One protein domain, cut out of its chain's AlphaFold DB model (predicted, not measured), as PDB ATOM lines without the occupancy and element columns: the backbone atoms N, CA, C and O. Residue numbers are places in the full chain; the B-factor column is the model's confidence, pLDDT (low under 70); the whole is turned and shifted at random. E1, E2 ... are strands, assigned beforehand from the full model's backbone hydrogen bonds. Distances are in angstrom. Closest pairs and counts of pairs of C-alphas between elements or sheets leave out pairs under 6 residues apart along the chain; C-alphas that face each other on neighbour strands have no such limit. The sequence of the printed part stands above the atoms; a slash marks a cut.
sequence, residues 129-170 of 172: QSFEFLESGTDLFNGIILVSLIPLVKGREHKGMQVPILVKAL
ATOM      1  N   GLN A 129       2.322  99.882  43.387       94.88
ATOM      2  CA  GLN A 129       1.926  98.484  43.179       94.88
ATOM      3  C   GLN A 129       0.543  98.157  43.755       94.88
ATOM      4  O   GLN A 129      -0.068  97.177  43.342       94.88
ATOM      5  N   SER A 130       0.074  98.920  44.744       95.31
ATOM      6  CA  SER A 130      -1.159  98.624  45.486       95.31
ATOM      7  C   SER A 130      -2.313  99.571  45.168       95.31
ATOM      8  O   SER A 130      -3.466  99.219  45.416       95.31
ATOM      9  N   PHE A 131      -2.031 100.760  44.638       96.19
ATOM     10  CA  PHE A 131      -3.029 101.803  44.443       96.19
ATOM     11  C   PHE A 131      -2.899 102.501  43.088       96.19
ATOM     12  O   PHE A 131      -1.807 102.773  42.596       96.19
ATOM     13  N   GLU A 132      -4.052 102.846  42.531       94.69
ATOM     14  CA  GLU A 132      -4.229 103.783  41.432       94.69
ATOM     15  C   GLU A 132      -4.462 105.187  42.017       94.69
ATOM     16  O   GLU A 132      -5.306 105.370  42.901       94.69
ATOM     17  N   PHE A 133      -3.704 106.174  41.535       93.19
ATOM     18  CA  PHE A 133      -3.792 107.571  41.963       93.19
ATOM     19  C   PHE A 133      -4.457 108.405  40.869       93.19
ATOM     20  O   PHE A 133      -4.026 108.380  39.719       93.19
ATOM     21  N   LEU A 134      -5.494 109.153  41.237       92.44
ATOM     22  CA  LEU A 134      -6.275 109.999  40.339       92.44
ATOM     23  C   LEU A 134      -6.225 111.456  40.812       92.44
ATOM     24  O   LEU A 134      -6.125 111.747  42.012       92.44
ATOM     25  N   GLU A 135      -6.326 112.384  39.863       89.00
ATOM     26  CA  GLU A 135      -6.386 113.811  40.165       89.00
ATOM     27  C   GLU A 135      -7.658 114.154  40.947       89.00
ATOM     28  O   GLU A 135      -8.761 113.720  40.620       89.00
ATOM     29  N   SER A 136      -7.511 114.968  41.989       89.31
ATOM     30  CA  SER A 136      -8.630 115.419  42.824       89.31
ATOM     31  C   SER A 136      -9.395 116.614  42.241       89.31
ATOM     32  O   SER A 136     -10.391 117.039  42.824       89.31
ATOM     33  N   GLY A 137      -8.918 117.188  41.129       89.69
ATOM     34  CA  GLY A 137      -9.457 118.413  40.528       89.69
ATOM     35  C   GLY A 137      -9.195 119.684  41.346       89.69
ATOM     36  O   GLY A 137      -9.800 120.721  41.079       89.69
ATOM     37  N   THR A 138      -8.334 119.626  42.368       90.69
ATOM     38  CA  THR A 138      -8.035 120.787  43.214       90.69
ATOM     39  C   THR A 138      -6.881 121.603  42.650       90.69
ATOM     40  O   THR A 138      -5.806 121.053  42.429       90.69
ATOM     41  N   ASP A 139      -7.085 122.913  42.499       91.25
ATOM     42  CA  ASP A 139      -6.035 123.847  42.077       91.25
ATOM     43  C   ASP A 139      -5.028 124.068  43.220       91.25
ATOM     44  O   ASP A 139      -5.402 124.475  44.331       91.25
ATOM     45  N   LEU A 140      -3.759 123.755  42.956       89.25
ATOM     46  CA  LEU A 140      -2.659 123.859  43.912       89.25
ATOM     47  C   LEU A 140      -1.777 125.057  43.577       89.25
ATOM     48  O   LEU A 140      -1.509 125.353  42.417       89.25
ATOM     49  N   PHE A 141      -1.256 125.708  44.610       85.88
ATOM     50  CA  PHE A 141      -0.208 126.708  44.466       85.88
ATOM     51  C   PHE A 141       0.858 126.525  45.545       85.88
ATOM     52  O   PHE A 141       0.636 125.884  46.573       85.88
ATOM     53  N   ASN A 142       2.032 127.102  45.307       81.81
ATOM     54  CA  ASN A 142       3.160 126.981  46.219       81.81
ATOM     55  C   ASN A 142       3.172 128.154  47.193       81.81
ATOM     56  O   ASN A 142       3.462 129.289  46.811       81.81
ATOM     57  N   GLY A 143       2.857 127.874  48.454       79.62
ATOM     58  CA  GLY A 143       3.132 128.783  49.558       79.62
ATOM     59  C   GLY A 143       4.606 128.730  49.955       79.62
ATOM     60  O   GLY A 143       5.300 127.755  49.674       79.62
ATOM     61  N   ILE A 144       5.082 129.762  50.649       73.25
ATOM     62  CA  ILE A 144       6.448 129.819  51.183       73.25
ATOM     63  C   ILE A 144       6.372 129.758  52.708       73.25
ATOM     64  O   ILE A 144       5.691 130.572  53.331       73.25
ATOM     65  N   ILE A 145       7.095 128.813  53.312       71.12
ATOM     66  CA  ILE A 145       7.353 128.777  54.755       71.12
ATOM     67  C   ILE A 145       8.860 128.684  54.964       71.12
ATOM     68  O   ILE A 145       9.495 127.693  54.598       71.12
ATOM     69  N   LEU A 146       9.427 129.712  55.601       70.62
ATOM     70  CA  LEU A 146      10.870 129.863  55.800       70.62
ATOM     71  C   LEU A 146      11.636 129.715  54.472       70.62
ATOM     72  O   LEU A 146      11.552 130.573  53.602       70.62
ATOM     73  N   VAL A 147      12.375 128.616  54.328       67.56
ATOM     74  CA  VAL A 147      13.268 128.305  53.203       67.56
ATOM     75  C   VAL A 147      12.719 127.176  52.331       67.56
ATOM     76  O   VAL A 147      13.462 126.546  51.576       67.56
ATOM     77  N   SER A 148      11.432 126.865  52.464       67.88
ATOM     78  CA  SER A 148      10.787 125.756  51.771       67.88
ATOM     79  C   SER A 148       9.463 126.183  51.162       67.88
ATOM     80  O   SER A 148       8.777 127.082  51.651       67.88
ATOM     81  N   LEU A 149       9.116 125.499  50.083       76.94
ATOM     82  CA  LEU A 149       7.821 125.626  49.447       76.94
ATOM     83  C   LEU A 149       6.896 124.574  50.024       76.94
ATOM     84  O   LEU A 149       7.303 123.433  50.247       76.94
ATOM     85  N   ILE A 150       5.660 124.977  50.260       83.12
ATOM     86  CA  ILE A 150       4.613 124.085  50.722       83.12
ATOM     87  C   ILE A 150       3.458 124.091  49.723       83.12
ATOM     88  O   ILE A 150       3.058 125.158  49.251       83.12
ATOM     89  N   PRO A 151       2.896 122.924  49.396       87.75
ATOM     90  CA  PRO A 151       1.704 122.866  48.573       87.75
ATOM     91  C   PRO A 151       0.493 123.343  49.378       87.75
ATOM     92  O   PRO A 151       0.224 122.866  50.485       87.75
ATOM     93  N   LEU A 152      -0.244 124.285  48.803       90.50
ATOM     94  CA  LEU A 152      -1.493 124.805  49.337       90.50
ATOM     95  C   LEU A 152      -2.598 124.643  48.304       90.50
ATOM     96  O   LEU A 152      -2.374 124.768  47.102       90.50
ATOM     97  N   VAL A 153      -3.814 124.403  48.787       92.88
ATOM     98  CA  VAL A 153      -4.997 124.391  47.930       92.88
ATOM     99  C   VAL A 153      -5.573 125.797  47.860       92.88
ATOM    100  O   VAL A 153      -5.901 126.390  48.892       92.88
ATOM    101  N   LYS A 154      -5.760 126.296  46.640       90.94
ATOM    102  CA  LYS A 154      -6.349 127.610  46.382       90.94
ATOM    103  C   LYS A 154      -7.756 127.707  46.977       90.94
ATOM    104  O   LYS A 154      -8.594 126.827  46.775       90.94
ATOM    105  N   GLY A 155      -8.011 128.759  47.749       90.25
ATOM    106  CA  GLY A 155      -9.268 128.990  48.464       90.25
ATOM    107  C   GLY A 155      -9.462 128.145  49.733       90.25
ATOM    108  O   GLY A 155     -10.517 128.229  50.368       90.25
ATOM    109  N   ARG A 156      -8.490 127.304  50.122       88.75
ATOM    110  CA  ARG A 156      -8.519 126.501  51.363       88.75
ATOM    111  C   ARG A 156      -7.237 126.653  52.189       88.75
ATOM    112  O   ARG A 156      -6.875 125.753  52.941       88.75
ATOM    113  N   GLU A 157      -6.590 127.808  52.101       88.69
ATOM    114  CA  GLU A 157      -5.294 128.108  52.722       88.69
ATOM    115  C   GLU A 157      -5.331 127.967  54.249       88.69
ATOM    116  O   GLU A 157      -4.386 127.471  54.859       88.69
ATOM    117  N   HIS A 158      -6.459 128.323  54.874       88.94
ATOM    118  CA  HIS A 158      -6.678 128.188  56.319       88.94
ATOM    119  C   HIS A 158      -6.586 126.739  56.828       88.94
ATOM    120  O   HIS A 158      -6.424 126.524  58.026       88.94
ATOM    121  N   LYS A 159      -6.696 125.738  55.943       89.12
ATOM    122  CA  LYS A 159      -6.555 124.316  56.295       89.12
ATOM    123  C   LYS A 159      -5.100 123.837  56.295       89.12
ATOM    124  O   LYS A 159      -4.848 122.674  56.612       89.12
ATOM    125  N   GLY A 160      -4.161 124.719  55.958       88.44
ATOM    126  CA  GLY A 160      -2.733 124.435  55.933       88.44
ATOM    127  C   GLY A 160      -2.286 123.622  54.717       88.44
ATOM    128  O   GLY A 160      -2.963 123.560  53.691       88.44
ATOM    129  N   MET A 161      -1.105 123.018  54.847       90.56
ATOM    130  CA  MET A 161      -0.423 122.271  53.788       90.56
ATOM    131  C   MET A 161      -1.188 121.002  53.409       90.56
ATOM    132  O   MET A 161      -1.378 120.122  54.249       90.56
ATOM    133  N   GLN A 162      -1.608 120.897  52.144       89.19
ATOM    134  CA  GLN A 162      -2.406 119.773  51.651       89.19
ATOM    135  C   GLN A 162      -2.121 119.484  50.177       89.19
ATOM    136  O   GLN A 162      -2.036 120.397  49.361       89.19
ATOM    137  N   VAL A 163      -2.067 118.194  49.840       91.44
ATOM    138  CA  VAL A 163      -2.089 117.688  48.461       91.44
ATOM    139  C   VAL A 163      -3.208 116.651  48.374       91.44
ATOM    140  O   VAL A 163      -2.986 115.480  48.681       91.44
ATOM    141  N   PRO A 164      -4.447 117.063  48.058       92.62
ATOM    142  CA  PRO A 164      -5.554 116.129  47.919       92.62
ATOM    143  C   PRO A 164      -5.337 115.245  46.689       92.62
ATOM    144  O   PRO A 164      -5.180 115.755  45.581       92.62
ATOM    145  N   ILE A 165      -5.359 113.929  46.875       93.00
ATOM    146  CA  ILE A 165      -5.230 112.936  45.802       93.00
ATOM    147  C   ILE A 165      -6.333 111.899  46.000       93.00
ATOM    148  O   ILE A 165      -6.630 111.516  47.135       93.00
ATOM    149  N   LEU A 166      -6.964 111.467  44.911       93.75
ATOM    150  CA  LEU A 166      -7.914 110.361  44.944       93.75
ATOM    151  C   LEU A 166      -7.143 109.050  44.813       93.75
ATOM    152  O   LEU A 166      -6.282 108.915  43.948       93.75
ATOM    153  N   VAL A 167      -7.443 108.089  45.682       94.56
ATOM    154  CA  VAL A 167      -6.721 106.815  45.747       94.56
ATOM    155  C   VAL A 167      -7.717 105.676  45.631       94.56
ATOM    156  O   VAL A 167      -8.714 105.639  46.354       94.56
ATOM    157  N   LYS A 168      -7.436 104.730  44.741       94.69
ATOM    158  CA  LYS A 168      -8.233 103.522  44.539       94.69
ATOM    159  C   LYS A 168      -7.335 102.302  44.691       94.69
ATOM    160  O   LYS A 168      -6.264 102.249  44.103       94.69
ATOM    161  N   ALA A 169      -7.751 101.326  45.492       93.88
ATOM    162  CA  ALA A 169      -7.005 100.078  45.617       93.88
ATOM    163  C   ALA A 169      -7.027  99.313  44.288       93.88
ATOM    164  O   ALA A 169      -8.083  99.163  43.670       93.88
ATOM    165  N   LEU A 170      -5.864  98.817  43.873       91.81
ATOM    166  CA  LEU A 170      -5.769  97.859  42.786       91.81
ATOM    167  C   LEU A 170      -6.246  96.516  43.341       91.81
ATOM    168  O   LEU A 170      -5.583  95.904  44.178       91.81
TER     169      LEU A 170
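What this domain is: This is residues 129 to 170 of the 172 residues of an uncharacterized protein of Armillaria gallica (UniProt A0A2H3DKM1). Two narrow ribbons of two strands each lie one beyond the other along the long axis, set at an angle: E1 with E4 at one end, the hairpin of E2 and E3 at the other. Two links, residues 136 to 139 and the longer 154 to 164, join them, and the fold is loose, with a radius of gyration of the C-alphas of 12.6 A. The printed part has 42 residues with no named helix and four named strands, in the order E1, E2, E3, E4; the class is all strand, and both sheets are antiparallel. The outline is elongated, 38 by 22 by 13 A.

Where its parts are: Find C-alpha 131 at (-3.029, 101.803, 44.443); from there E1 runs through residues 131 to 135, 13.2 A long. E2, residues 140 to 145, covers 15.6 A, and E3, residues 148 to 153, covers 16.3 A. Look for C-alpha 148 at (10.787, 125.756, 51.771), where E3 begins. E4, residues 165 to 169, is 13.0 A long and ends at C-alpha 169, (-7.005, 100.078, 45.617).

How they stand to each other: Start with E1 and E4, antiparallel at 151 degrees; the C-alphas of Phe 131 and Ala 169 face each other at 4.5 A. Check N 132 and O 168, within hydrogen-bond range at 2.8 A. Next, the hairpin of E2 and E3 is antiparallel at 142 degrees, with N 143 and O 150 within hydrogen-bond range at 2.8 A. E1 is apart from E2 and E3, and E4 is apart from E2 and E3.

The domain as a whole: The C-alphas farthest apart are those of Leu 146 and Leu 170, at 38.3 A, while those of Gln 129 and Leu 170, first and last printed, are 7.7 A apart. The printed part has no cut. The link from E3 to E4, 11 residues, is long; the other two are tight. Mean pLDDT of the printed part is 87.7, and residues 147 to 148, of which Ser 148 belongs to E3, are under 70.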